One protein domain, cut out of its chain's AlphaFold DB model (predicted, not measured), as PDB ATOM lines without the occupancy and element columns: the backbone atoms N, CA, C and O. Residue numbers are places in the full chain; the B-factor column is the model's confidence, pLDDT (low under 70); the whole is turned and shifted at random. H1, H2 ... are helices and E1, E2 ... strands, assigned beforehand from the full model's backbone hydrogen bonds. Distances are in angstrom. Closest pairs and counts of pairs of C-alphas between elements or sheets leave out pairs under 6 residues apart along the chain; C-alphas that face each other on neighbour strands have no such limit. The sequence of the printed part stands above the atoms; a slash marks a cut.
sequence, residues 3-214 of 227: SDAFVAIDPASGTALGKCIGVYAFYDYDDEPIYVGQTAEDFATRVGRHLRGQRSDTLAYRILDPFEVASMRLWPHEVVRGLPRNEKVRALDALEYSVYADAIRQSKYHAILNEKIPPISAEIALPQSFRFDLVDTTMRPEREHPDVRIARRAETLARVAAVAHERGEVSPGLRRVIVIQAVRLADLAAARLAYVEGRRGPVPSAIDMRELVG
ATOM      1  N   SER A   3     514.767 533.070 388.845       84.62
ATOM      2  CA  SER A   3     514.652 531.666 389.266       84.62
ATOM      3  C   SER A   3     515.750 530.782 388.677       84.62
ATOM      4  O   SER A   3     516.348 529.986 389.396       84.62
ATOM      5  N   ASP A   4     516.043 530.959 387.392       86.31
ATOM      6  CA  ASP A   4     517.001 530.143 386.640       86.31
ATOM      7  C   ASP A   4     518.425 530.413 387.132       86.31
ATOM      8  O   ASP A   4     519.230 529.497 387.288       86.31
ATOM      9  N   ALA A   5     518.705 531.675 387.474       89.00
ATOM     10  CA  ALA A   5     519.965 532.067 388.087       89.00
ATOM     11  C   ALA A   5     520.219 531.332 389.410       89.00
ATOM     12  O   ALA A   5     521.347 530.954 389.706       89.00
ATOM     13  N   PHE A   6     519.174 531.107 390.207       93.94
ATOM     14  CA  PHE A   6     519.310 530.503 391.530       93.94
ATOM     15  C   PHE A   6     519.397 528.978 391.531       93.94
ATOM     16  O   PHE A   6     519.837 528.425 392.539       93.94
ATOM     17  N   VAL A   7     519.032 528.310 390.434       95.94
ATOM     18  CA  VAL A   7     519.178 526.851 390.286       95.94
ATOM     19  C   VAL A   7     520.465 526.439 389.571       95.94
ATOM     20  O   VAL A   7     520.838 525.271 389.640       95.94
ATOM     21  N   ALA A   8     521.160 527.372 388.912       95.88
ATOM     22  CA  ALA A   8     522.485 527.117 388.356       95.88
ATOM     23  C   ALA A   8     523.464 526.683 389.459       95.88
ATOM     24  O   ALA A   8     523.337 527.106 390.606       95.88
ATOM     25  N   ILE A   9     524.428 525.827 389.120       97.19
ATOM     26  CA  ILE A   9     525.350 525.220 390.086       97.19
ATOM     27  C   ILE A   9     526.695 525.942 390.056       97.19
ATOM     28  O   ILE A   9     527.275 526.122 388.986       97.19
ATOM     29  N   ASP A  10     527.199 526.311 391.234       96.56
ATOM     30  CA  ASP A  10     528.597 526.690 391.417       96.56
ATOM     31  C   ASP A  10     529.477 525.429 391.310       96.56
ATOM     32  O   ASP A  10     529.383 524.549 392.172       96.56
ATOM     33  N   PRO A  11     530.338 525.305 390.285       94.75
ATOM     34  CA  PRO A  11     531.165 524.122 390.087       94.75
ATOM     35  C   PRO A  11     532.203 523.933 391.200       94.75
ATOM     36  O   PRO A  11     532.631 522.803 391.423       94.75
ATOM     37  N   ALA A  12     532.602 524.998 391.906       93.31
ATOM     38  CA  ALA A  12     533.604 524.905 392.965       93.31
ATOM     39  C   ALA A  12     533.057 524.235 394.235       93.31
ATOM     40  O   ALA A  12     533.780 523.500 394.906       93.31
ATOM     41  N   SER A  13     531.784 524.474 394.565       94.88
ATOM     42  CA  SER A  13     531.140 523.935 395.770       94.88
ATOM     43  C   SER A  13     530.097 522.849 395.502       94.88
ATOM     44  O   SER A  13     529.643 522.199 396.442       94.88
ATOM     45  N   GLY A  14     529.660 522.675 394.251       95.75
ATOM     46  CA  GLY A  14     528.517 521.827 393.899       95.75
ATOM     47  C   GLY A  14     527.169 522.360 394.405       95.75
ATOM     48  O   GLY A  14     526.168 521.647 394.350       95.75
ATOM     49  N   THR A  15     527.127 523.594 394.914       96.81
ATOM     50  CA  THR A  15     525.932 524.197 395.516       96.81
ATOM     51  C   THR A  15     525.179 525.042 394.494       96.81
ATOM     52  O   THR A  15     525.774 525.710 393.651       96.81
ATOM     53  N   ALA A  16     523.847 525.044 394.569       97.88
ATOM     54  CA  ALA A  16     523.038 525.950 393.763       97.88
ATOM     55  C   ALA A  16     523.366 527.413 394.106       97.88
ATOM     56  O   ALA A  16     523.418 527.779 395.284       97.88
ATOM     57  N   LEU A  17     523.537 528.270 393.099       97.88
ATOM     58  CA  LEU A  17     523.922 529.670 393.277       97.88
ATOM     59  C   LEU A  17     522.971 530.393 394.227       97.88
ATOM     60  O   LEU A  17     523.422 531.109 395.108       97.88
ATOM     61  N   GLY A  18     521.662 530.137 394.164       97.06
ATOM     62  CA  GLY A  18     520.703 530.754 395.084       97.06
ATOM     63  C   GLY A  18     520.979 530.488 396.567       97.06
ATOM     64  O   GLY A  18     520.541 531.274 397.404       97.06
ATOM     65  N   LYS A  19     521.705 529.411 396.889       97.75
ATOM     66  CA  LYS A  19     522.091 529.005 398.247       97.75
ATOM     67  C   LYS A  19     523.512 529.390 398.633       97.75
ATOM     68  O   LYS A  19     523.846 529.272 399.807       97.75
ATOM     69  N   CYS A  20     524.314 529.886 397.699       98.19
ATOM     70  CA  CYS A  20     525.687 530.286 397.975       98.19
ATOM     71  C   CYS A  20     525.755 531.584 398.798       98.19
ATOM     72  O   CYS A  20     524.918 532.479 398.632       98.19
ATOM     73  N   ILE A  21     526.781 531.707 399.647       98.31
ATOM     74  CA  ILE A  21     527.302 533.015 400.087       98.31
ATOM     75  C   ILE A  21     528.225 533.609 399.024       98.31
ATOM     76  O   ILE A  21     528.734 532.896 398.158       98.31
ATOM     77  N   GLY A  22     528.495 534.908 399.131       98.31
ATOM     78  CA  GLY A  22     529.459 535.583 398.272       98.31
ATOM     79  C   GLY A  22     529.076 537.027 398.002       98.31
ATOM     80  O   GLY A  22     528.418 537.678 398.820       98.31
ATOM     81  N   VAL A  23     529.485 537.510 396.835       98.69
ATOM     82  CA  VAL A  23     529.298 538.897 396.400       98.69
ATOM     83  C   VAL A  23     528.463 538.933 395.128       98.69
ATOM     84  O   VAL A  23     528.561 538.050 394.278       98.69
ATOM     85  N   TYR A  24     527.604 539.937 395.004       98.19
ATOM     86  CA  TYR A  24     526.773 540.179 393.834       98.19
ATOM     87  C   TYR A  24     526.919 541.627 393.368       98.19
ATOM     88  O   TYR A  24     527.175 542.528 394.167       98.19
ATOM     89  N   ALA A  25     526.716 541.850 392.072       98.06
ATOM     90  CA  ALA A  25     526.656 543.179 391.482       98.06
ATOM     91  C   ALA A  25     525.442 543.324 390.559       98.06
ATOM     92  O   ALA A  25     525.020 542.358 389.915       98.06
ATOM     93  N   PHE A  26     524.895 544.535 390.494       97.50
ATOM     94  CA  PHE A  26     523.790 544.915 389.613       97.50
ATOM     95  C   PHE A  26     524.275 545.835 388.498       97.50
ATOM     96  O   PHE A  26     525.096 546.717 388.749       97.50
ATOM     97  N   TYR A  27     523.726 545.646 387.300       97.56
ATOM     98  CA  TYR A  27     524.089 546.375 386.084       97.56
ATOM     99  C   TYR A  27     522.835 546.905 385.391       97.56
ATOM    100  O   TYR A  27     521.786 546.248 385.433       97.56
ATOM    101  N   ASP A  28     522.937 548.078 384.765       95.62
ATOM    102  CA  ASP A  28     521.817 548.670 384.027       95.62
ATOM    103  C   ASP A  28     521.740 548.182 382.574       95.62
ATOM    104  O   ASP A  28     522.439 547.248 382.172       95.62
ATOM    105  N   TYR A  29     520.816 548.754 381.799       95.06
ATOM    106  CA  TYR A  29     520.586 548.368 380.404       95.06
ATOM    107  C   TYR A  29     521.780 548.663 379.486       95.06
ATOM    108  O   TYR A  29     521.875 548.039 378.429       95.06
ATOM    109  N   ASP A  30     522.701 549.532 379.914       93.44
ATOM    110  CA  ASP A  30     523.907 549.922 379.179       93.44
ATOM    111  C   ASP A  30     525.148 549.122 379.632       93.44
ATOM    112  O   ASP A  30     526.275 549.496 379.318       93.44
ATOM    113  N   ASP A  31     524.944 548.033 380.387       95.56
ATOM    114  CA  ASP A  31     525.987 547.231 381.050       95.56
ATOM    115  C   ASP A  31     526.819 548.002 382.091       95.56
ATOM    116  O   ASP A  31     527.909 547.586 382.480       95.56
ATOM    117  N   GLU A  32     526.299 549.126 382.587       96.25
ATOM    118  CA  GLU A  32     527.009 549.952 383.554       96.25
ATOM    119  C   GLU A  32     526.790 549.417 384.980       96.25
ATOM    120  O   GLU A  32     525.631 549.281 385.407       96.25
ATOM    121  N   PRO A  33     527.856 549.165 385.766       97.25
ATOM    122  CA  PRO A  33     527.710 548.747 387.152       97.25
ATOM    123  C   PRO A  33     526.951 549.800 387.973       97.25
ATOM    124  O   PRO A  33     527.101 551.016 387.830       97.25
ATOM    125  N   ILE A  34     526.073 549.323 388.849       95.12
ATOM    126  CA  ILE A  34     525.204 550.175 389.663       95.12
ATOM    127  C   ILE A  34     525.507 550.016 391.145       95.12
ATOM    128  O   ILE A  34     525.544 551.006 391.871       95.12
ATOM    129  N   TYR A  35     525.671 548.781 391.604       95.69
ATOM    130  CA  TYR A  35     525.771 548.464 393.022       95.69
ATOM    131  C   TYR A  35     526.492 547.136 393.211       95.69
ATOM    132  O   TYR A  35     526.244 546.199 392.452       95.69
ATOM    133  N   VAL A  36     527.318 547.053 394.249       97.50
ATOM    134  CA  VAL A  36     527.967 545.822 394.715       97.50
ATOM    135  C   VAL A  36     527.511 545.539 396.140       97.50
ATOM    136  O   VAL A  36     527.392 546.459 396.947       97.50
ATOM    137  N   GLY A  37     527.265 544.276 396.469       96.00
ATOM    138  CA  GLY A  37     526.996 543.893 397.846       96.00
ATOM    139  C   GLY A  37     527.379 542.457 398.155       96.00
ATOM    140  O   GLY A  37     527.420 541.589 397.286       96.00
ATOM    141  N   GLN A  38     527.602 542.202 399.435       96.62
ATOM    142  CA  GLN A  38     527.905 540.887 399.982       96.62
ATOM    143  C   GLN A  38     526.694 540.243 400.673       96.62
ATOM    144  O   GLN A  38     525.750 540.905 401.124       96.62
ATOM    145  N   THR A  39     526.722 538.915 400.777       96.38
ATOM    146  CA  THR A  39     525.820 538.136 401.630       96.38
ATOM    147  C   THR A  39     526.548 536.973 402.297       96.38
ATOM    148  O   THR A  39     527.271 536.219 401.648       96.38
ATOM    149  N   ALA A  40     526.318 536.813 403.603       96.25
ATOM    150  CA  ALA A  40     526.712 535.633 404.377       96.25
ATOM    151  C   ALA A  40     525.518 534.694 404.684       96.25
ATOM    152  O   ALA A  40     525.687 533.695 405.382       96.25
ATOM    153  N   GLU A  41     524.318 535.035 404.196       93.50
ATOM    154  CA  GLU A  41     523.077 534.260 404.340       93.50
ATOM    155  C   GLU A  41     522.945 533.321 403.128       93.50
ATOM    156  O   GLU A  41     523.445 532.192 403.159       93.50
ATOM    157  N   ASP A  42     522.356 533.824 402.045       96.50
ATOM    158  CA  ASP A  42     522.442 533.284 400.692       96.50
ATOM    159  C   ASP A  42     522.099 534.372 399.647       96.50
ATOM    160  O   ASP A  42     521.609 535.461 399.995       96.50
ATOM    161  N   PHE A  43     522.397 534.120 398.365       97.25
ATOM    162  CA  PHE A  43     522.069 535.050 397.276       97.25
ATOM    163  C   PHE A  43     520.561 535.218 397.082       97.25
ATOM    164  O   PHE A  43     520.103 536.351 396.920       97.25
ATOM    165  N   ALA A  44     519.775 534.137 397.131       95.19
ATOM    166  CA  ALA A  44     518.335 534.189 396.870       95.19
ATOM    167  C   ALA A  44     517.600 535.146 397.817       95.19
ATOM    168  O   ALA A  44     516.707 535.898 397.401       95.19
ATOM    169  N   THR A  45     518.012 535.154 399.082       91.88
ATOM    170  CA  THR A  45     517.452 536.023 400.106       91.88
ATOM    171  C   THR A  45     517.912 537.460 399.915       91.88
ATOM    172  O   THR A  45     517.073 538.364 399.853       91.88
ATOM    173  N   ARG A  46     519.222 537.707 399.772       91.25
ATOM    174  CA  ARG A  46     519.742 539.082 399.708       91.25
ATOM    175  C   ARG A  46     519.368 539.787 398.406       91.25
ATOM    176  O   ARG A  46     518.759 540.853 398.460       91.25
ATOM    177  N   VAL A  47     519.625 539.165 397.254       92.44
ATOM    178  CA  VAL A  47     519.230 539.698 395.937       92.44
ATOM    179  C   VAL A  47     517.709 539.827 395.855       92.44
ATOM    180  O   VAL A  47     517.188 540.846 395.403       92.44
ATOM    181  N   GLY A  48     516.978 538.838 396.380       89.50
ATOM    182  CA  GLY A  48     515.524 538.879 396.468       89.50
ATOM    183  C   GLY A  48     514.995 540.096 397.230       89.50
ATOM    184  O   GLY A  48     514.041 540.713 396.760       89.50
ATOM    185  N   ARG A  49     515.611 540.461 398.364       86.38
ATOM    186  CA  ARG A  49     515.262 541.668 399.138       86.38
ATOM    187  C   ARG A  49     515.522 542.949 398.343       86.38
ATOM    188  O   ARG A  49     514.682 543.836 398.395       86.38
ATOM    189  N   HIS A  50     516.608 543.047 397.577       85.81
ATOM    190  CA  HIS A  50     516.863 544.234 396.748       85.81
ATOM    191  C   HIS A  50     515.824 544.398 395.636       85.81
ATOM    192  O   HIS A  50     515.230 545.464 395.494       85.81
ATOM    193  N   LEU A  51     515.554 543.326 394.889       84.69
ATOM    194  CA  LEU A  51     514.687 543.394 393.711       84.69
ATOM    195  C   LEU A  51     513.189 543.438 394.058       84.69
ATOM    196  O   LEU A  51     512.397 543.981 393.293       84.69
ATOM    197  N   ARG A  52     512.781 542.876 395.206       76.25
ATOM    198  CA  ARG A  52     511.373 542.857 395.657       76.25
ATOM    199  C   ARG A  52     511.063 543.896 396.736       76.25
ATOM    200  O   ARG A  52     509.933 544.372 396.815       76.25
ATOM    201  N   GLY A  53     512.043 544.229 397.575       57.03
ATOM    202  CA  GLY A  53     511.856 544.987 398.816       57.03
ATOM    203  C   GLY A  53     511.583 546.477 398.633       57.03
ATOM    204  O   GLY A  53     511.040 547.093 399.542       57.03
ATOM    205  N   GLN A  54     511.847 547.053 397.458       50.75
ATOM    206  CA  GLN A  54     511.520 548.461 397.194       50.75
ATOM    207  C   GLN A  54     510.025 548.762 397.013       50.75
ATOM    208  O   GLN A  54     509.651 549.925 396.917       50.75
ATOM    209  N   ARG A  55     509.151 547.747 397.010       46.78
ATOM    210  CA  ARG A  55     507.694 547.967 397.086       46.78
ATOM    211  C   ARG A  55     507.199 548.277 398.506       46.78
ATOM    212  O   ARG A  55     506.024 548.577 398.674       46.78
ATOM    213  N   SER A  56     508.063 548.172 399.520       41.47
ATOM    214  CA  SER A  56     507.743 548.514 400.906       41.47
ATOM    215  C   SER A  56     508.111 549.970 401.171       41.47
ATOM    216  O   SER A  56     509.263 550.367 401.019       41.47
ATOM    217  N   ASP A  57     507.124 550.751 401.594       40.88
ATOM    218  CA  ASP A  57     507.165 552.200 401.812       40.88
ATOM    219  C   ASP A  57     508.046 552.653 403.000       40.88
ATOM    220  O   ASP A  57     507.844 553.699 403.612       40.88
ATOM    221  N   THR A  58     509.050 551.854 403.370       38.62
ATOM    222  CA  THR A  58     509.968 552.199 404.453       38.62
ATOM    223  C   THR A  58     511.085 553.075 403.891       38.62
ATOM    224  O   THR A  58     511.825 552.661 402.997       38.62
ATOM    225  N   LEU A  59     511.242 554.273 404.461       41.34
ATOM    226  CA  LEU A  59     512.260 555.297 404.166       41.34
ATOM    227  C   LEU A  59     513.715 554.801 404.013       41.34
ATOM    228  O   LEU A  59     514.583 555.543 403.555       41.34
ATOM    229  N   ALA A  60     514.011 553.561 404.401       41.00
ATOM    230  CA  ALA A  60     515.352 553.024 404.574       41.00
ATOM    231  C   ALA A  60     516.073 552.585 403.275       41.00
ATOM    232  O   ALA A  60     517.298 552.658 403.240       41.00
ATOM    233  N   TYR A  61     515.371 552.181 402.204       54.22
ATOM    234  CA  TYR A  61     515.989 551.371 401.127       54.22
ATOM    235  C   TYR A  61     515.923 551.946 399.700       54.22
ATOM    236  O   TYR A  61     516.077 551.197 398.739       54.22
ATOM    237  N   ARG A  62     515.723 553.260 399.531       64.56
ATOM    238  CA  ARG A  62     515.315 553.901 398.257       64.56
ATOM    239  C   ARG A  62     516.451 554.360 397.319       64.56
ATOM    240  O   ARG A  62     516.230 555.219 396.476       64.56
ATOM    241  N   ILE A  63     517.660 553.817 397.461       73.31
ATOM    242  CA  ILE A  63     518.864 554.306 396.753       73.31
ATOM    243  C   ILE A  63     518.971 553.791 395.300       73.31
ATOM    244  O   ILE A  63     519.424 554.507 394.406       73.31
ATOM    245  N   LEU A  64     518.541 552.552 395.062       81.62
ATOM    246  CA  LEU A  64     518.664 551.829 393.791       81.62
ATOM    247  C   LEU A  64     517.277 551.547 393.215       81.62
ATOM    248  O   LEU A  64     516.556 550.810 393.863       81.62
ATOM    249  N   ASP A  65     516.903 552.021 392.027       85.75
ATOM    250  CA  ASP A  65     515.638 551.601 391.393       85.75
ATOM    251  C   ASP A  65     515.777 550.183 390.788       85.75
ATOM    252  O   ASP A  65     516.560 550.017 389.850       85.75
ATOM    253  N   PRO A  66     515.028 549.153 391.243       86.25
ATOM    254  CA  PRO A  66     515.085 547.811 390.672       86.25
ATOM    255  C   PRO A  66     514.732 547.762 389.189       86.25
ATOM    256  O   PRO A  66     515.134 546.826 388.505       86.25
ATOM    257  N   PHE A  67     513.971 548.734 388.678       86.94
ATOM    258  CA  PHE A  67     513.657 548.784 387.252       86.94
ATOM    259  C   PHE A  67     514.852 549.181 386.393       86.94
ATOM    260  O   PHE A  67     514.882 548.792 385.228       86.94
ATOM    261  N   GLU A  68     515.827 549.901 386.955       90.06
ATOM    262  CA  GLU A  68     517.089 550.198 386.277       90.06
ATOM    263  C   GLU A  68     518.048 549.003 386.284       90.06
ATOM    264  O   GLU A  68     519.058 549.055 385.595       90.06
ATOM    265  N   VAL A  69     517.753 547.921 387.015       93.00
ATOM    266  CA  VAL A  69     518.589 546.715 387.038       93.00
ATOM    267  C   VAL A  69     518.193 545.785 385.889       93.00
ATOM    268  O   VAL A  69     517.162 545.113 385.940       93.00
ATOM    269  N   ALA A  70     519.039 545.713 384.862       95.00
ATOM    270  CA  ALA A  70     518.816 544.866 383.692       95.00
ATOM    271  C   ALA A  70     519.436 543.472 383.848       95.00
ATOM    272  O   ALA A  70     518.863 542.473 383.408       95.00
ATOM    273  N   SER A  71     520.598 543.397 384.497       96.31
ATOM    274  CA  SER A  71     521.309 542.141 384.734       96.31
ATOM    275  C   SER A  71     522.028 542.149 386.081       96.31
ATOM    276  O   SER A  71     522.181 543.186 386.734       96.31
ATOM    277  N   MET A  72     522.445 540.966 386.521       96.88
ATOM    278  CA  MET A  72     523.253 540.797 387.721       96.88
ATOM    279  C   MET A  72     524.427 539.863 387.468       96.88
ATOM    280  O   MET A  72     524.400 539.034 386.554       96.88
ATOM    281  N   ARG A  73     525.433 539.963 388.331       98.19
ATOM    282  CA  ARG A  73     526.569 539.047 388.375       98.19
ATOM    283  C   ARG A  73     526.752 538.520 389.793       98.19
ATOM    284  O   ARG A  73     526.612 539.281 390.745       98.19
ATOM    285  N   LEU A  74     527.033 537.227 389.919       98.50
ATOM    286  CA  LEU A  74     527.236 536.530 391.188       98.50
ATOM    287  C   LEU A  74     528.651 535.948 391.234       98.50
ATOM    288  O   LEU A  74     529.043 535.229 390.317       98.50
ATOM    289  N   TRP A  75     529.380 536.223 392.308       98.50
ATOM    290  CA  TRP A  75     530.659 535.600 392.646       98.50
ATOM    291  C   TRP A  75     530.445 534.721 393.880       98.50
ATOM    292  O   TRP A  75     530.507 535.228 395.008       98.50
ATOM    293  N   PRO A  76     530.115 533.428 393.700       98.25
ATOM    294  CA  PRO A  76     529.953 532.524 394.825       98.25
ATOM    295  C   PRO A  76     531.285 532.355 395.553       98.25
ATOM    296  O   PRO A  76     532.347 532.217 394.946       98.25
ATOM    297  N   HIS A  77     531.216 532.339 396.879       97.38
ATOM    298  CA  HIS A  77     532.349 532.025 397.738       97.38
ATOM    299  C   HIS A  77     531.950 530.982 398.782       97.38
ATOM    300  O   HIS A  77     532.268 531.068 399.962       97.38
ATOM    301  N   GLU A  78     531.198 529.976 398.342       97.31
ATOM    302  CA  GLU A  78     530.583 528.995 399.234       97.31
ATOM    303  C   GLU A  78     531.617 528.163 400.007       97.31
ATOM    304  O   GLU A  78     531.400 527.816 401.168       97.31
ATOM    305  N   VAL A  79     532.796 527.949 399.415       94.56
ATOM    306  CA  VAL A  79     533.924 527.239 400.036       94.56
ATOM    307  C   VAL A  79     534.360 527.832 401.384       94.56
ATOM    308  O   VAL A  79     534.901 527.101 402.210       94.56
ATOM    309  N   VAL A  80     534.094 529.122 401.656       96.12
ATOM    310  CA  VAL A  80     534.463 529.754 402.937       96.12
ATOM    311  C   VAL A  80     533.385 529.671 404.017       96.12
ATOM    312  O   VAL A  80     533.617 530.115 405.143       96.12
ATOM    313  N   ARG A  81     532.203 529.097 403.736       95.69
ATOM    314  CA  ARG A  81     531.090 529.067 404.707       95.69
ATOM    315  C   ARG A  81     531.477 528.374 406.016       95.69
ATOM    316  O   ARG A  81     531.071 528.844 407.085       95.69
ATOM    317  N   GLY A  82     532.245 527.288 405.909       95.19
ATOM    318  CA  GLY A  82     532.701 526.461 407.027       95.19
ATOM    319  C   GLY A  82     533.913 527.003 407.789       95.19
ATOM    320  O   GLY A  82     534.272 526.431 408.814       95.19
ATOM    321  N   LEU A  83     534.538 528.091 407.324       96.94
ATOM    322  CA  LEU A  83     535.682 528.685 408.019       96.94
ATOM    323  C   LEU A  83     535.272 529.320 409.359       96.94
ATOM    324  O   LEU A  83     534.116 529.744 409.526       96.94
ATOM    325  N   PRO A  84     536.220 529.467 410.308       97.94
ATOM    326  CA  PRO A  84     536.013 530.261 411.513       97.94
ATOM    327  C   PRO A  84     535.475 531.655 411.183       97.94
ATOM    328  O   PRO A  84     535.844 532.259 410.175       97.94
ATOM    329  N   ARG A  85     534.618 532.205 412.056       96.19
ATOM    330  CA  ARG A  85     533.886 533.460 411.801       96.19
ATOM    331  C   ARG A  85     534.783 534.586 411.278       96.19
ATOM    332  O   ARG A  85     534.426 535.219 410.292       96.19
ATOM    333  N   ASN A  86     535.933 534.809 411.913       96.50
ATOM    334  CA  ASN A  86     536.847 535.892 411.543       96.50
ATOM    335  C   ASN A  86     537.505 535.662 410.174       96.50
ATOM    336  O   ASN A  86     537.695 536.611 409.425       96.50
ATOM    337  N   GLU A  87     537.830 534.416 409.827       97.31
ATOM    338  CA  GLU A  87     538.400 534.066 408.519       97.31
ATOM    339  C   GLU A  87     537.371 534.202 407.403       97.31
ATOM    340  O   GLU A  87     537.669 534.798 406.372       97.31
ATOM    341  N   LYS A  88     536.140 533.733 407.638       97.25
ATOM    342  CA  LYS A  88     535.031 533.894 406.694       97.25
ATOM    343  C   LYS A  88     534.729 535.363 406.406       97.25
ATOM    344  O   LYS A  88     534.540 535.716 405.249       97.25
ATOM    345  N   VAL A  89     534.669 536.201 407.446       97.19
ATOM    346  CA  VAL A  89     534.438 537.647 407.285       97.19
ATOM    347  C   VAL A  89     535.551 538.259 406.442       97.19
ATOM    348  O   VAL A  89     535.252 538.810 405.393       97.19
ATOM    349  N   ARG A  90     536.824 538.045 406.801       97.56
ATOM    350  CA  ARG A  90     537.956 538.567 406.016       97.56
ATOM    351  C   ARG A  90     537.940 538.117 404.555       97.56
ATOM    352  O   ARG A  90     538.248 538.912 403.676       97.56
ATOM    353  N   ALA A  91     537.607 536.853 404.292       97.69
ATOM    354  CA  ALA A  91     537.561 536.325 402.932       97.69
ATOM    355  C   ALA A  91     536.447 536.972 402.098       97.69
ATOM    356  O   ALA A  91     536.661 537.315 400.936       97.69
ATOM    357  N   LEU A  92     535.265 537.162 402.689       98.12
ATOM    358  CA  LEU A  92     534.165 537.825 401.999       98.12
ATOM    359  C   LEU A  92     534.417 539.329 401.819       98.12
ATOM    360  O   LEU A  92     534.153 539.827 400.731       98.12
ATOM    361  N   ASP A  93     534.986 540.011 402.817       98.19
ATOM    362  CA  ASP A  93     535.319 541.441 402.738       98.19
ATOM    363  C   ASP A  93     536.366 541.703 401.638       98.19
ATOM    364  O   ASP A  93     536.218 542.626 400.837       98.19
ATOM    365  N   ALA A  94     537.387 540.842 401.524       98.31
ATOM    366  CA  ALA A  94     538.376 540.916 400.448       98.31
ATOM    367  C   ALA A  94     537.745 540.727 399.061       98.31
ATOM    368  O   ALA A  94     538.076 541.453 398.119       98.31
ATOM    369  N   LEU A  95     536.804 539.785 398.932       98.62
ATOM    370  CA  LEU A  95     536.056 539.592 397.694       98.62
ATOM    371  C   LEU A  95     535.150 540.796 397.387       98.62
ATOM    372  O   LEU A  95     535.126 541.249 396.244       98.62
ATOM    373  N   GLU A  96     534.431 541.331 398.380       98.62
ATOM    374  CA  GLU A  96     533.531 542.478 398.202       98.62
ATOM    375  C   GLU A  96     534.312 543.712 397.766       98.62
ATOM    376  O   GLU A  96     533.945 544.333 396.769       98.62
ATOM    377  N   TYR A  97     535.423 544.017 398.440       98.50
ATOM    378  CA  TYR A  97     536.279 545.142 398.081       98.50
ATOM    379  C   TYR A  97     536.869 544.997 396.673       98.50
ATOM    380  O   TYR A  97     536.855 545.954 395.903       98.50
ATOM    381  N   SER A  98     537.310 543.794 396.291       98.56
ATOM    382  CA  SER A  98     537.863 543.546 394.951       98.56
ATOM    383  C   SER A  98     536.815 543.735 393.850       98.56
ATOM    384  O   SER A  98     537.086 544.380 392.837       98.56
ATOM    385  N   VAL A  99     535.597 543.215 394.047       98.69
ATOM    386  CA  VAL A  99     534.487 543.402 393.095       98.69
ATOM    387  C   VAL A  99     534.055 544.868 393.048       98.69
ATOM    388  O   VAL A  99     533.758 545.389 391.977       98.69
ATOM    389  N   TYR A 100     534.037 545.546 394.195       98.56
ATOM    390  CA  TYR A 100     533.718 546.967 394.303       98.56
ATOM    391  C   TYR A 100     534.715 547.849 393.543       98.56
ATOM    392  O   TYR A 100     534.306 548.675 392.725       98.56
ATOM    393  N   ALA A 101     536.013 547.636 393.763       98.19
ATOM    394  CA  ALA A 101     537.076 548.358 393.074       98.19
ATOM    395  C   ALA A 101     537.043 548.097 391.561       98.19
ATOM    396  O   ALA A 101     537.139 549.034 390.768       98.19
ATOM    397  N   ASP A 102     536.838 546.843 391.149       98.31
ATOM    398  CA  ASP A 102     536.703 546.479 389.737       98.31
ATOM    399  C   ASP A 102     535.474 547.127 389.077       98.31
ATOM    400  O   ASP A 102     535.589 547.687 387.987       98.31
ATOM    401  N   ALA A 103     534.328 547.146 389.764       98.00
ATOM    402  CA  ALA A 103     533.117 547.812 389.290       98.00
ATOM    403  C   ALA A 103     533.321 549.326 389.114       98.00
ATOM    404  O   ALA A 103     532.883 549.891 388.115       98.00
ATOM    405  N   ILE A 104     534.027 549.986 390.036       96.75
ATOM    406  CA  ILE A 104     534.403 551.398 389.890       96.75
ATOM    407  C   ILE A 104     535.351 551.599 388.704       96.75
ATOM    408  O   ILE A 104     535.144 552.510 387.909       96.75
ATOM    409  N   ARG A 105     536.363 550.743 388.531       95.94
ATOM    410  CA  ARG A 105     537.297 550.840 387.395       95.94
ATOM    411  C   ARG A 105     536.594 550.672 386.044       95.94
ATOM    412  O   ARG A 105     536.968 551.349 385.092       95.94
ATOM    413  N   GLN A 106     535.602 549.788 385.967       95.69
ATOM    414  CA  GLN A 106     534.838 549.509 384.743       95.69
ATOM    415  C   GLN A 106     533.701 550.503 384.489       95.69
ATOM    416  O   GLN A 106     533.244 550.621 383.356       95.69
ATOM    417  N   SER A 107     533.247 551.209 385.525       95.38
ATOM    418  CA  SER A 107     532.207 552.226 385.415       95.38
ATOM    419  C   SER A 107     532.642 553.364 384.495       95.38
ATOM    420  O   SER A 107     533.712 553.948 384.694       95.38
ATOM    421  N   LYS A 108     531.768 553.773 383.566       93.00
ATOM    422  CA  LYS A 108     531.990 554.988 382.760       93.00
ATOM    423  C   LYS A 108     532.128 556.255 383.612       93.00
ATOM    424  O   LYS A 108     532.697 557.238 383.153       93.00
ATOM    425  N   TYR A 109     531.589 556.231 384.831       92.38
ATOM    426  CA  TYR A 109     531.598 557.343 385.781       92.38
ATOM    427  C   TYR A 109     532.694 557.207 386.836       92.38
ATOM    428  O   TYR A 109     532.807 558.066 387.705       92.38
ATOM    429  N   HIS A 110     533.448 556.106 386.835       93.62
ATOM    430  CA  HIS A 110     534.366 555.773 387.920       93.62
ATOM    431  C   HIS A 110     533.713 555.843 389.317       93.62
ATOM    432  O   HIS A 110     534.367 556.177 390.304       93.62
ATOM    433  N   ALA A 111     532.406 555.555 389.403       94.31
ATOM    434  CA  ALA A 111     531.623 555.633 390.633       94.31
ATOM    435  C   ALA A 111     530.320 554.820 390.529       94.31
ATOM    436  O   ALA A 111     529.679 554.770 389.479       94.31
ATOM    437  N   ILE A 112     529.883 554.233 391.648       94.88
ATOM    438  CA  ILE A 112     528.647 553.435 391.746       94.88
ATOM    439  C   ILE A 112     527.805 553.847 392.966       94.88
ATOM    440  O   ILE A 112     528.250 554.620 393.808       94.88
ATOM    441  N   LEU A 113     526.577 553.338 393.087       93.81
ATOM    442  CA  LEU A 113     525.563 553.820 394.040       93.81
ATOM    443  C   LEU A 113     525.695 553.274 395.475       93.81
ATOM    444  O   LEU A 113     524.753 553.357 396.266       93.81
ATOM    445  N   ASN A 114     526.831 552.681 395.826       92.19
ATOM    446  CA  ASN A 114     527.088 552.212 397.181       92.19
ATOM    447  C   ASN A 114     527.213 553.401 398.144       92.19
ATOM    448  O   ASN A 114     528.107 554.228 398.001       92.19
ATOM    449  N   GLU A 115     526.352 553.458 399.164       88.19
ATOM    450  CA  GLU A 115     526.441 554.489 400.211       88.19
ATOM    451  C   GLU A 115     527.725 554.338 401.042       88.19
ATOM    452  O   GLU A 115     528.381 555.322 401.378       88.19
ATOM    453  N   LYS A 116     528.086 553.096 401.375       88.56
ATOM    454  CA  LYS A 116     529.285 552.772 402.149       88.56
ATOM    455  C   LYS A 116     530.321 552.114 401.256       88.56
ATOM    456  O   LYS A 116     529.979 551.235 400.463       88.56
ATOM    457  N   ILE A 117     531.574 552.515 401.445       91.50
ATOM    458  CA  ILE A 117     532.724 551.803 400.894       91.50
ATOM    459  C   ILE A 117     532.848 550.497 401.698       91.50
ATOM    460  O   ILE A 117     532.817 550.570 402.936       91.50
ATOM    461  N   PRO A 118     532.939 549.323 401.040       93.06
ATOM    462  CA  PRO A 118     533.235 548.059 401.713       93.06
ATOM    463  C   PRO A 118     534.507 548.149 402.569       93.06
ATOM    464  O   PRO A 118     535.348 549.014 402.306       93.06
ATOM    465  N   PRO A 119     534.692 547.273 403.573       93.94
ATOM    466  CA  PRO A 119     535.927 547.241 404.348       93.94
ATOM    467  C   PRO A 119     537.153 547.138 403.432       93.94
ATOM    468  O   PRO A 119     537.308 546.165 402.690       93.94
ATOM    469  N   ILE A 120     538.017 548.158 403.477       95.25
ATOM    470  CA  ILE A 120     539.210 548.223 402.629       95.25
ATOM    471  C   ILE A 120     540.076 547.002 402.930       95.25
ATOM    472  O   ILE A 120     540.476 546.766 404.070       95.25
ATOM    473  N   SER A 121     540.338 546.223 401.888       95.12
ATOM    474  CA  SER A 121     541.006 544.929 401.972       95.12
ATOM    475  C   SER A 121     542.021 544.794 400.841       95.12
ATOM    476  O   SER A 121     541.970 545.531 399.859       95.12
ATOM    477  N   ALA A 122     542.952 543.847 400.953       94.88
ATOM    478  CA  ALA A 122     543.836 543.537 399.833       94.88
ATOM    479  C   ALA A 122     543.011 543.006 398.647       94.88
ATOM    480  O   ALA A 122     542.210 542.086 398.828       94.88
ATOM    481  N   GLU A 123     543.212 543.573 397.452       97.06
ATOM    482  CA  GLU A 123     542.569 543.066 396.236       97.06
ATOM    483  C   GLU A 123     543.026 541.626 395.957       97.06
ATOM    484  O   GLU A 123     544.214 541.296 396.025       97.06
ATOM    485  N   ILE A 124     542.064 540.767 395.631       97.81
ATOM    486  CA  ILE A 124     542.283 539.377 395.239       97.81
ATOM    487  C   ILE A 124     541.915 539.182 393.770       97.81
ATOM    488  O   ILE A 124     541.112 539.923 393.201       97.81
ATOM    489  N   ALA A 125     542.460 538.134 393.152       97.12
ATOM    490  CA  ALA A 125     541.979 537.699 391.849       97.12
ATOM    491  C   ALA A 125     540.502 537.294 391.964       97.12
ATOM    492  O   ALA A 125     540.148 536.439 392.781       97.12
ATOM    493  N   LEU A 126     539.646 537.916 391.151       97.12
ATOM    494  CA  LEU A 126     538.218 537.632 391.186       97.12
ATOM    495  C   LEU A 126     537.958 536.179 390.750       97.12
ATOM    496  O   LEU A 126     538.434 535.772 389.685       97.12
ATOM    497  N   PRO A 127     537.203 535.391 391.539       95.00
ATOM    498  CA  PRO A 127     536.836 534.035 391.163       95.00
ATOM    499  C   PRO A 127     535.851 534.045 389.988       95.00
ATOM    500  O   PRO A 127     535.371 535.097 389.554       95.00
ATOM    501  N   GLN A 128     535.518 532.854 389.483       95.62
ATOM    502  CA  GLN A 128     534.506 532.711 388.442       95.62
ATOM    503  C   GLN A 128     533.205 533.410 388.851       95.62
ATOM    504  O   GLN A 128     532.683 533.216 389.949       95.62
ATOM    505  N   SER A 129     532.681 534.207 387.925       97.38
ATOM    506  CA  SER A 129     531.427 534.923 388.093       97.38
ATOM    507  C   SER A 129     530.351 534.369 387.166       97.38
ATOM    508  O   SER A 129     530.655 533.874 386.078       97.38
ATOM    509  N   PHE A 130     529.095 534.500 387.576       97.81
ATOM    510  CA  PHE A 130     527.932 534.040 386.826       97.81
ATOM    511  C   PHE A 130     527.028 535.229 386.530       97.81
ATOM    512  O   PHE A 130     526.548 535.887 387.454       97.81
ATOM    513  N   ARG A 131     526.822 535.524 385.245       96.81
ATOM    514  CA  ARG A 131     526.003 536.649 384.784       96.81
ATOM    515  C   ARG A 131     524.618 536.165 384.364       96.81
ATOM    516  O   ARG A 131     524.508 535.158 383.672       96.81
ATOM    517  N   PHE A 132     523.585 536.913 384.745       96.06
ATOM    518  CA  PHE A 132     522.196 536.606 384.409       96.06
ATOM    519  C   PHE A 132     521.413 537.862 384.050       96.06
ATOM    520  O   PHE A 132     521.463 538.858 384.778       96.06
ATOM    521  N   ASP A 133     520.622 537.774 382.983       94.19
ATOM    522  CA  ASP A 133     519.642 538.799 382.642       94.19
ATOM    523  C   ASP A 133     518.402 538.672 383.531       94.19
ATOM    524  O   ASP A 133     517.857 537.585 383.768       94.19
ATOM    525  N   LEU A 134     517.965 539.818 384.048       91.38
ATOM    526  CA  LEU A 134     516.821 539.934 384.949       91.38
ATOM    527  C   LEU A 134     515.569 540.449 384.240       91.38
ATOM    528  O   LEU A 134     514.471 540.359 384.793       91.38
ATOM    529  N   VAL A 135     515.725 540.956 383.018       89.75
ATOM    530  CA  VAL A 135     514.639 541.483 382.196       89.75
ATOM    531  C   VAL A 135     514.409 540.550 381.019       89.75
ATOM    532  O   VAL A 135     515.332 540.228 380.278       89.75
ATOM    533  N   ASP A 136     513.162 540.116 380.860       87.12
ATOM    534  CA  ASP A 136     512.762 539.279 379.736       87.12
ATOM    535  C   ASP A 136     512.872 540.036 378.404       87.12
ATOM    536  O   ASP A 136     512.572 541.229 378.332       87.12
ATOM    537  N   THR A 137     513.247 539.326 377.338       86.31
ATOM    538  CA  THR A 137     513.391 539.894 375.986       86.31
ATOM    539  C   THR A 137     512.126 540.579 375.465       86.31
ATOM    540  O   THR A 137     512.232 541.557 374.731       86.31
ATOM    541  N   THR A 138     510.939 540.134 375.881       88.44
ATOM    542  CA  THR A 138     509.656 540.745 375.502       88.44
ATOM    543  C   THR A 138     509.405 542.078 376.206       88.44
ATOM    544  O   THR A 138     508.806 542.976 375.622       88.44
ATOM    545  N   MET A 139     509.895 542.239 377.441       85.62
ATOM    546  CA  MET A 139     509.729 543.459 378.243       85.62
ATOM    547  C   MET A 139     510.878 544.457 378.056       85.62
ATOM    548  O   MET A 139     510.732 545.637 378.381       85.62
ATOM    549  N   ARG A 140     512.039 543.989 377.581       89.06
ATOM    550  CA  ARG A 140     513.256 544.800 377.451       89.06
ATOM    551  C   ARG A 140     513.050 546.060 376.597       89.06
ATOM    552  O   ARG A 140     513.425 547.114 377.099       89.06
ATOM    553  N   PRO A 141     512.406 546.018 375.409       90.56
ATOM    554  CA  PRO A 141     512.263 547.205 374.562       90.56
ATOM    555  C   PRO A 141     511.507 548.356 375.235       90.56
ATOM    556  O   PRO A 141     511.875 549.516 375.082       90.56
ATOM    557  N   GLU A 142     510.465 548.039 376.005       88.50
ATOM    558  CA  GLU A 142     509.677 549.044 376.723       88.50
ATOM    559  C   GLU A 142     510.474 549.648 377.886       88.50
ATOM    560  O   GLU A 142     510.475 550.862 378.086       88.50
ATOM    561  N   ARG A 143     511.188 548.808 378.647       89.62
ATOM    562  CA  ARG A 143     511.934 549.249 379.835       89.62
ATOM    563  C   ARG A 143     513.235 549.975 379.514       89.62
ATOM    564  O   ARG A 143     513.632 550.863 380.259       89.62
ATOM    565  N   GLU A 144     513.898 549.587 378.431       93.81
ATOM    566  CA  GLU A 144     515.156 550.182 377.978       93.81
ATOM    567  C   GLU A 144     514.944 551.545 377.307       93.81
ATOM    568  O   GLU A 144     515.901 552.304 377.150       93.81
ATOM    569  N   HIS A 145     513.698 551.888 376.947       94.88
ATOM    570  CA  HIS A 145     513.389 553.133 376.256       94.88
ATOM    571  C   HIS A 145     513.948 554.353 377.023       94.88
ATOM    572  O   HIS A 145     513.588 554.556 378.189       94.88
ATOM    573  N   PRO A 146     514.781 555.207 376.391       94.69
ATOM    574  CA  PRO A 146     515.494 556.276 377.093       94.69
ATOM    575  C   PRO A 146     514.581 557.205 377.892       94.69
ATOM    576  O   PRO A 146     514.874 557.507 379.041       94.69
ATOM    577  N   ASP A 147     513.434 557.597 377.330       96.12
ATOM    578  CA  ASP A 147     512.510 558.522 378.004       96.12
ATOM    579  C   ASP A 147     511.825 557.886 379.231       96.12
ATOM    580  O   ASP A 147     511.554 558.575 380.216       96.12
ATOM    581  N   VAL A 148     511.612 556.561 379.222       94.88
ATOM    582  CA  VAL A 148     511.095 555.821 380.387       94.88
ATOM    583  C   VAL A 148     512.146 555.818 381.494       94.88
ATOM    584  O   VAL A 148     511.846 556.160 382.638       94.88
ATOM    585  N   ARG A 149     513.400 555.502 381.147       95.62
ATOM    586  CA  ARG A 149     514.530 555.511 382.087       95.62
ATOM    587  C   ARG A 149     514.805 556.909 382.651       95.62
ATOM    588  O   ARG A 149     515.020 557.042 383.854       95.62
ATOM    589  N   ILE A 150     514.727 557.964 381.831       96.75
ATOM    590  CA  ILE A 150     514.856 559.367 382.275       96.75
ATOM    591  C   ILE A 150     513.803 559.686 383.339       96.75
ATOM    592  O   ILE A 150     514.157 560.153 384.422       96.75
ATOM    593  N   ALA A 151     512.527 559.394 383.063       95.81
ATOM    594  CA  ALA A 151     511.441 559.671 384.001       95.81
ATOM    595  C   ALA A 151     511.651 558.950 385.344       95.81
ATOM    596  O   ALA A 151     511.561 559.564 386.409       95.81
ATOM    597  N   ARG A 152     512.009 557.662 385.303       92.06
ATOM    598  CA  ARG A 152     512.243 556.851 386.507       92.06
ATOM    599  C   ARG A 152     513.471 557.278 387.306       92.06
ATOM    600  O   ARG A 152     513.429 557.308 388.539       92.06
ATOM    601  N   ARG A 153     514.568 557.631 386.629       93.38
ATOM    602  CA  ARG A 153     515.784 558.139 387.281       93.38
ATOM    603  C   ARG A 153     515.550 559.499 387.923       93.38
ATOM    604  O   ARG A 153     515.988 559.695 389.053       93.38
ATOM    605  N   ALA A 154     514.814 560.393 387.263       95.69
ATOM    606  CA  ALA A 154     514.418 561.676 387.840       95.69
ATOM    607  C   ALA A 154     513.571 561.490 389.108       95.69
ATOM    608  O   ALA A 154     513.857 562.089 390.144       95.69
ATOM    609  N   GLU A 155     512.581 560.598 389.060       92.19
ATOM    610  CA  GLU A 155     511.741 560.270 390.212       92.19
ATOM    611  C   GLU A 155     512.559 559.658 391.365       92.19
ATOM    612  O   GLU A 155     512.389 560.011 392.532       92.19
ATOM    613  N   THR A 156     513.497 558.765 391.046       89.44
ATOM    614  CA  THR A 156     514.393 558.152 392.035       89.44
ATOM    615  C   THR A 156     515.319 559.178 392.673       89.44
ATOM    616  O   THR A 156     515.430 559.203 393.895       89.44
ATOM    617  N   LEU A 157     515.921 560.071 391.886       93.06
ATOM    618  CA  LEU A 157     516.753 561.157 392.399       93.06
ATOM    619  C   LEU A 157     515.961 562.077 393.337       93.06
ATOM    620  O   LEU A 157     516.424 562.363 394.442       93.06
ATOM    621  N   ALA A 158     514.748 562.477 392.937       92.44
ATOM    622  CA  ALA A 158     513.864 563.287 393.773       92.44
ATOM    623  C   ALA A 158     513.556 562.590 395.109       92.44
ATOM    624  O   ALA A 158     513.664 563.203 396.172       92.44
ATOM    625  N   ARG A 159     513.251 561.285 395.077       87.06
ATOM    626  CA  ARG A 159     513.018 560.484 396.288       87.06
ATOM    627  C   ARG A 159     514.247 560.374 397.182       87.06
ATOM    628  O   ARG A 159     514.111 560.502 398.394       87.06
ATOM    629  N   VAL A 160     515.432 560.119 396.625       86.31
ATOM    630  CA  VAL A 160     516.671 560.021 397.416       86.31
ATOM    631  C   VAL A 160     516.979 561.363 398.084       86.31
ATOM    632  O   VAL A 160     517.340 561.387 399.260       86.31
ATOM    633  N   ALA A 161     516.775 562.477 397.378       89.31
ATOM    634  CA  ALA A 161     516.926 563.813 397.945       89.31
ATOM    635  C   ALA A 161     515.919 564.087 399.079       89.31
ATOM    636  O   ALA A 161     516.314 564.611 400.121       89.31
ATOM    637  N   ALA A 162     514.655 563.678 398.918       87.12
ATOM    638  CA  ALA A 162     513.641 563.782 399.970       87.12
ATOM    639  C   ALA A 162     514.021 562.962 401.214       87.12
ATOM    640  O   ALA A 162     514.047 563.504 402.315       87.12
ATOM    641  N   VAL A 163     514.441 561.702 401.035       80.31
ATOM    642  CA  VAL A 163     514.918 560.843 402.134       80.31
ATOM    643  C   VAL A 163     516.106 561.472 402.856       80.31
ATOM    644  O   VAL A 163     516.206 561.386 404.080       80.31
ATOM    645  N   ALA A 164     517.013 562.112 402.117       82.75
ATOM    646  CA  ALA A 164     518.150 562.786 402.720       82.75
ATOM    647  C   ALA A 164     517.738 563.995 403.578       82.75
ATOM    648  O   ALA A 164     518.415 564.316 404.546       82.75
ATOM    649  N   HIS A 165     516.635 564.663 403.241       83.06
ATOM    650  CA  HIS A 165     516.070 565.721 404.073       83.06
ATOM    651  C   HIS A 165     515.338 565.154 405.301       83.06
ATOM    652  O   HIS A 165     515.574 565.604 406.417       83.06
ATOM    653  N   GLU A 166     514.503 564.127 405.108       82.31
ATOM    654  CA  GLU A 166     513.688 563.502 406.161       82.31
ATOM    655  C   GLU A 166     514.531 562.872 407.279       82.31
ATOM    656  O   GLU A 166     514.112 562.852 408.435       82.31
ATOM    657  N   ARG A 167     515.723 562.361 406.950       76.44
ATOM    658  CA  ARG A 167     516.650 561.761 407.925       76.44
ATOM    659  C   ARG A 167     517.422 562.786 408.768       76.44
ATOM    660  O   ARG A 167     518.059 562.380 409.735       76.44
ATOM    661  N   GLY A 168     517.368 564.079 408.438       73.75
ATOM    662  CA  GLY A 168     518.165 565.111 409.105       73.75
ATOM    663  C   GLY A 168     519.653 564.977 408.768       73.75
ATOM    664  O   GLY A 168     520.086 565.390 407.690       73.75
ATOM    665  N   GLU A 169     520.437 564.398 409.678       72.81
ATOM    666  CA  GLU A 169     521.849 564.092 409.433       72.81
ATOM    667  C   GLU A 169     521.984 562.931 408.446       72.81
ATOM    668  O   GLU A 169     521.412 561.850 408.613       72.81
ATOM    669  N   VAL A 170     522.760 563.151 407.387       79.38
ATOM    670  CA  VAL A 170     522.988 562.155 406.340       79.38
ATOM    671  C   VAL A 170     524.462 561.902 406.143       79.38
ATOM    672  O   VAL A 170     525.276 562.822 406.176       79.38
ATOM    673  N   SER A 171     524.789 560.642 405.876       83.94
ATOM    674  CA  SER A 171     526.158 560.243 405.591       83.94
ATOM    675  C   SER A 171     526.693 560.983 404.350       83.94
ATOM    676  O   SER A 171     525.948 561.198 403.380       83.94
ATOM    677  N   PRO A 172     527.997 561.315 404.312       87.56
ATOM    678  CA  PRO A 172     528.651 561.787 403.090       87.56
ATOM    679  C   PRO A 172     528.432 560.827 401.910       87.56
ATOM    680  O   PRO A 172     528.252 561.250 400.770       87.56
ATOM    681  N   GLY A 173     528.352 559.524 402.198       87.75
ATOM    682  CA  GLY A 173     527.999 558.479 401.241       87.75
ATOM    683  C   GLY A 173     526.677 558.727 400.519       87.75
ATOM    684  O   GLY A 173     526.637 558.718 399.292       87.75
ATOM    685  N   LEU A 174     525.601 559.016 401.256       88.06
ATOM    686  CA  LEU A 174     524.288 559.262 400.655       88.06
ATOM    687  C   LEU A 174     524.291 560.533 399.791       88.06
ATOM    688  O   LEU A 174     523.683 560.551 398.721       88.06
ATOM    689  N   ARG A 175     525.019 561.576 400.211       91.12
ATOM    690  CA  ARG A 175     525.205 562.798 399.410       91.12
ATOM    691  C   ARG A 175     525.947 562.513 398.102       91.12
ATOM    692  O   ARG A 175     525.489 562.962 397.054       91.12
ATOM    693  N   ARG A 176     527.011 561.702 398.130       92.25
ATOM    694  CA  ARG A 176     527.701 561.249 396.907       92.25
ATOM    695  C   ARG A 176     526.767 560.484 395.980       92.25
ATOM    696  O   ARG A 176     526.766 560.737 394.780       92.25
ATOM    697  N   VAL A 177     525.914 559.612 396.519       91.81
ATOM    698  CA  VAL A 177     524.946 558.875 395.696       91.81
ATOM    699  C   VAL A 177     523.961 559.811 394.981       91.81
ATOM    700  O   VAL A 177     523.666 559.581 393.810       91.81
ATOM    701  N   ILE A 178     523.500 560.891 395.625       93.19
ATOM    702  CA  ILE A 178     522.663 561.914 394.965       93.19
ATOM    703  C   ILE A 178     523.389 562.508 393.751       93.19
ATOM    704  O   ILE A 178     522.803 562.594 392.671       93.19
ATOM    705  N   VAL A 179     524.666 562.871 393.906       95.25
ATOM    706  CA  VAL A 179     525.481 563.436 392.818       95.25
ATOM    707  C   VAL A 179     525.664 562.427 391.683       95.25
ATOM    708  O   VAL A 179     525.405 562.758 390.527       95.25
ATOM    709  N   ILE A 180     526.023 561.178 391.998       94.06
ATOM    710  CA  ILE A 180     526.192 560.117 390.992       94.06
ATOM    711  C   ILE A 180     524.883 559.905 390.221       94.06
ATOM    712  O   ILE A 180     524.892 559.842 388.995       94.06
ATOM    713  N   GLN A 181     523.738 559.844 390.907       94.00
ATOM    714  CA  GLN A 181     522.433 559.700 390.252       94.00
ATOM    715  C   GLN A 181     522.105 560.884 389.334       94.00
ATOM    716  O   GLN A 181     521.605 560.672 388.227       94.00
ATOM    717  N   ALA A 182     522.411 562.115 389.756       95.62
ATOM    718  CA  ALA A 182     522.215 563.310 388.941       95.62
ATOM    719  C   ALA A 182     523.070 563.282 387.666       95.62
ATOM    720  O   ALA A 182     522.553 563.544 386.581       95.62
ATOM    721  N   VAL A 183     524.341 562.885 387.774       94.88
ATOM    722  CA  VAL A 183     525.232 562.732 386.613       94.88
ATOM    723  C   VAL A 183     524.726 561.650 385.663       94.88
ATOM    724  O   VAL A 183     524.632 561.891 384.461       94.88
ATOM    725  N   ARG A 184     524.314 560.486 386.184       93.88
ATOM    726  CA  ARG A 184     523.750 559.407 385.355       93.88
ATOM    727  C   ARG A 184     522.484 559.840 384.614       93.88
ATOM    728  O   ARG A 184     522.279 559.438 383.471       93.88
ATOM    729  N   LEU A 185     521.627 560.634 385.258       95.31
ATOM    730  CA  LEU A 185     520.432 561.202 384.632       95.31
ATOM    731  C   LEU A 185     520.799 562.220 383.543       95.31
ATOM    732  O   LEU A 185     520.224 562.171 382.457       95.31
ATOM    733  N   ALA A 186     521.753 563.110 383.821       95.25
ATOM    734  CA  ALA A 186     522.221 564.108 382.865       95.25
ATOM    735  C   ALA A 186     522.838 563.455 381.619       95.25
ATOM    736  O   ALA A 186     522.495 563.843 380.506       95.25
ATOM    737  N   ASP A 187     523.678 562.432 381.795       94.25
ATOM    738  CA  ASP A 187     524.286 561.673 380.697       94.25
ATOM    739  C   ASP A 187     523.225 560.988 379.822       94.25
ATOM    740  O   ASP A 187     523.228 561.143 378.600       94.25
ATOM    741  N   LEU A 188     522.248 560.313 380.440       94.88
ATOM    742  CA  LEU A 188     521.152 559.668 379.716       94.88
ATOM    743  C   LEU A 188     520.298 560.684 378.936       94.88
ATOM    744  O   LEU A 188     519.965 560.455 377.770       94.88
ATOM    745  N   ALA A 189     519.963 561.819 379.554       96.62
ATOM    746  CA  ALA A 189     519.213 562.889 378.901       96.62
ATOM    747  C   ALA A 189     520.007 563.526 377.747       96.62
ATOM    748  O   ALA A 189     519.457 563.761 376.668       96.62
ATOM    749  N   ALA A 190     521.310 563.747 377.932       95.50
ATOM    750  CA  ALA A 190     522.198 564.279 376.903       95.50
ATOM    751  C   ALA A 190     522.361 563.306 375.727       95.50
ATOM    752  O   ALA A 190     522.324 563.731 374.571       95.50
ATOM    753  N   ALA A 191     522.486 562.003 375.997       94.69
ATOM    754  CA  ALA A 191     522.521 560.968 374.969       94.69
ATOM    755  C   ALA A 191     521.212 560.931 374.166       94.69
ATOM    756  O   ALA A 191     521.241 560.856 372.935       94.69
ATOM    757  N   ARG A 192     520.064 561.060 374.843       96.62
ATOM    758  CA  ARG A 192     518.753 561.128 374.191       96.62
ATOM    759  C   ARG A 192     518.614 562.359 373.296       96.62
ATOM    760  O   ARG A 192     518.172 562.221 372.157       96.62
ATOM    761  N   LEU A 193     519.032 563.532 373.771       96.94
ATOM    762  CA  LEU A 193     519.051 564.752 372.965       96.94
ATOM    763  C   LEU A 193     519.968 564.602 371.742       96.94
ATOM    764  O   LEU A 193     519.554 564.898 370.625       96.94
ATOM    765  N   ALA A 194     521.188 564.095 371.937       96.31
ATOM    766  CA  ALA A 194     522.141 563.888 370.851       96.31
ATOM    767  C   ALA A 194     521.585 562.955 369.767       96.31
ATOM    768  O   ALA A 194     521.737 563.249 368.584       96.31
ATOM    769  N   TYR A 195     520.888 561.884 370.160       96.44
ATOM    770  CA  TYR A 195     520.197 560.991 369.228       96.44
ATOM    771  C   TYR A 195     519.154 561.733 368.379       96.44
ATOM    772  O   TYR A 195     519.144 561.580 367.159       96.44
ATOM    773  N   VAL A 196     518.304 562.561 369.002       96.62
ATOM    774  CA  VAL A 196     517.271 563.343 368.293       96.62
ATOM    775  C   VAL A 196     517.893 564.355 367.329       96.62
ATOM    776  O   VAL A 196     517.377 564.563 366.235       96.62
ATOM    777  N   GLU A 197     519.024 564.952 367.702       97.38
ATOM    778  CA  GLU A 197     519.740 565.935 366.881       97.38
ATOM    779  C   GLU A 197     520.696 565.304 365.850       97.38
ATOM    780  O   GLU A 197     521.359 566.027 365.107       97.38
ATOM    781  N   GLY A 198     520.812 563.971 365.800       96.62
ATOM    782  CA  GLY A 198     521.747 563.272 364.909       96.62
ATOM    783  C   GLY A 198     523.226 563.514 365.238       96.62
ATOM    784  O   GLY A 198     524.094 563.345 364.381       96.62
ATOM    785  N   ARG A 199     523.532 563.929 366.471       96.50
ATOM    786  CA  ARG A 199     524.897 564.164 366.958       96.50
ATOM    787  C   ARG A 199     525.456 562.921 367.647       96.50
ATOM    788  O   ARG A 199     524.731 562.033 368.087       96.50
ATOM    789  N   ARG A 200     526.781 562.888 367.810       91.88
ATOM    790  CA  ARG A 200     527.436 561.910 368.688       91.88
ATOM    791  C   ARG A 200     526.981 562.131 370.137       91.88
ATOM    792  O   ARG A 200     526.889 563.277 370.582       91.88
ATOM    793  N   GLY A 201     526.729 561.036 370.854       89.31
ATOM    794  CA  GLY A 201     526.437 561.058 372.288       89.31
ATOM    795  C   GLY A 201     527.580 561.643 373.133       89.31
ATOM    796  O   GLY A 201     528.698 561.810 372.628       89.31
ATOM    797  N   PRO A 202     527.311 561.962 374.410       89.69
ATOM    798  CA  PRO A 202     528.319 562.483 375.326       89.69
ATOM    799  C   PRO A 202     529.504 561.519 375.464       89.69
ATOM    800  O   PRO A 202     529.360 560.298 375.391       89.69
ATOM    801  N   VAL A 203     530.701 562.080 375.635       87.50
ATOM    802  CA  VAL A 203     531.882 561.294 376.010       87.50
ATOM    803  C   VAL A 203     531.885 561.107 377.530       87.50
ATOM    804  O   VAL A 203     531.588 562.072 378.231       87.50
ATOM    805  N   PRO A 204     532.254 559.926 378.064       77.25
ATOM    806  CA  PRO A 204     532.275 559.695 379.514       77.25
ATOM    807  C   PRO A 204     533.113 560.717 380.295       77.25
ATOM    808  O   PRO A 204     532.752 561.113 381.395       77.25
ATOM    809  N   SER A 205     534.189 561.221 379.685       82.12
ATOM    810  CA  SER A 205     535.071 562.237 380.264       82.12
ATOM    811  C   SER A 205     534.498 563.661 380.260       82.12
ATOM    812  O   SER A 205     535.216 564.597 380.593       82.12
ATOM    813  N   ALA A 206     533.252 563.868 379.819       85.69
ATOM    814  CA  ALA A 206     532.622 565.190 379.815       85.69
ATOM    815  C   ALA A 206     532.291 565.692 381.230       85.69
ATOM    816  O   ALA A 206     532.072 566.888 381.410       85.69
ATOM    817  N   ILE A 207     532.240 564.790 382.214       85.19
ATOM    818  CA  ILE A 207     531.992 565.106 383.619       85.19
ATOM    819  C   ILE A 207     533.132 564.509 384.444       85.19
ATOM    820  O   ILE A 207     533.312 563.291 384.460       85.19
ATOM    821  N   ASP A 208     533.890 565.359 385.139       88.81
ATOM    822  CA  ASP A 208     534.910 564.901 386.084       88.81
ATOM    823  C   ASP A 208     534.237 564.419 387.372       88.81
ATOM    824  O   ASP A 208     533.909 565.181 388.282       88.81
ATOM    825  N   MET A 209     533.996 563.114 387.437       90.38
ATOM    826  CA  MET A 209     533.356 562.500 388.593       90.38
ATOM    827  C   MET A 209     534.200 562.600 389.862       90.38
ATOM    828  O   MET A 209     533.639 562.730 390.949       90.38
ATOM    829  N   ARG A 210     535.531 562.589 389.751       88.56
ATOM    830  CA  ARG A 210     536.414 562.676 390.918       88.56
ATOM    831  C   ARG A 210     536.341 564.059 391.554       88.56
ATOM    832  O   ARG A 210     536.340 564.147 392.779       88.56
ATOM    833  N   GLU A 211     536.241 565.112 390.749       90.62
ATOM    834  CA  GLU A 211     536.032 566.475 391.248       90.62
ATOM    835  C   GLU A 211     534.680 566.615 391.970       90.62
ATOM    836  O   GLU A 211     534.592 567.276 393.003       90.62
ATOM    837  N   LEU A 212     533.632 565.946 391.475       92.19
ATOM    838  CA  LEU A 212     532.282 566.064 392.032       92.19
ATOM    839  C   LEU A 212     532.040 565.250 393.309       92.19
ATOM    840  O   LEU A 212     531.264 565.682 394.163       92.19
ATOM    841  N   VAL A 213     532.627 564.053 393.430       91.50
ATOM    842  CA  VAL A 213     532.340 563.138 394.555       91.50
ATOM    843  C   VAL A 213     533.558 562.742 395.386       91.50
ATOM    844  O   VAL A 213     533.406 561.997 396.357       91.50
ATOM    845  N   GLY A 214     534.747 563.245 395.051       89.75
ATOM    846  CA  GLY A 214     535.993 562.891 395.726       89.75
ATOM    847  C   GLY A 214     536.419 561.446 395.456       89.75
ATOM    848  O   GLY A 214     536.042 560.832 394.452       89.75
TER     849      GLY A 214
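This is residues 3 to 214 of the 227 residues of the protein "GIY-YIG domain-containing protein" of Microbacterium liquefaciens (UniProt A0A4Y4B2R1). Two parts stand next to each other: a twisted four-stranded sheet, with the long helix H3 along one face and the shorter H2 slantwise over the other, and a long helical hairpin, H5 and H6, apart from the strands, with the short H7 packed on H6. H1 grazes the sheet, and H4 comes just before the hairpin. The 212 printed residues hold seven named helices and four named strands, in the order H1 E1 E2 H2 E3 H3 E4 H4 H5 H6 H7; the antiparallel sheet has the order E2 E1 E3 E4, and the class is mixed. The whole is compact, with a radius of gyration of the C-alphas of 17.8 A and spans of 56 by 43 by 35 A.

H1, residues 3 to 7, only grazes the sheet, with its residues 4 to 6. E1, residues 22 to 27, and E2, residues 33 to 39, form an antiparallel hairpin; N 24 and O 37 are within hydrogen-bond range at 2.8 A. H2, residues 43 to 53, lies over E2 and only just over E1, with 3 C-alphas on E1, at a height over the sheet of 9.8 A. E3, residues 71 to 76, is the antiparallel neighbour of E1, with N 25 and O 73 at 2.9 A. E2, H2 and E3 make a split strand-helix-strand unit, two strands running the same way with E1 between them, and its crossover is right-handed. H3, residues 85 to 106, is on the opposite face from H2, over E2 and E1, at a height of 8.3 A; it runs along the strands, at 4 degrees to E2 on the local plane. The closest C-alphas of H3 and E2 are those of Tyr 100 and Val 36, 5.9 A apart. E4, residues 130 to 133, is an edge strand antiparallel to E3, with N 74 and O 130 at 2.8 A. H4, residues 140 to 144, is close to but not clearly touching H5, residues 146 to 166; the C-alphas of Arg 143 and Arg 149 are closest, 7.1 A apart. H5 touches H6, residues 172 to 196, in a helical hairpin at a shallow tilt of 21 degrees, opposite ways; their closest C-alphas, Arg 153 and Leu 185, are 6.2 A apart. H7, residues 209 to 213, touches H6 at residues 176 to 180 alone, with the C-alphas of Val 213 and Arg 176 closest at 5.5 A. H3 and H6 are apart. In all seven helices every O i to N i+4 pair is within hydrogen-bond range.

H1 begins at C-alpha 3, (514.652, 531.666, 389.266). From first to last C-alpha, E2 measures 18.0 A, H3 31.5 A, H5 30.0 A and H6 36.6 A. H6 begins at C-alpha 172, (528.651, 561.787, 403.090), and H7 ends at C-alpha 213, (532.340, 563.138, 394.555).

The C-alphas farthest apart, those of Pro 84 and Glu 197, are 59.4 A apart. The printed part has no cut. The links H1 to E1, H2 to E3, H3 to E4 and H6 to H7 are long. Mean pLDDT of the printed part is 90.9; residues 53 to 62 are under 70.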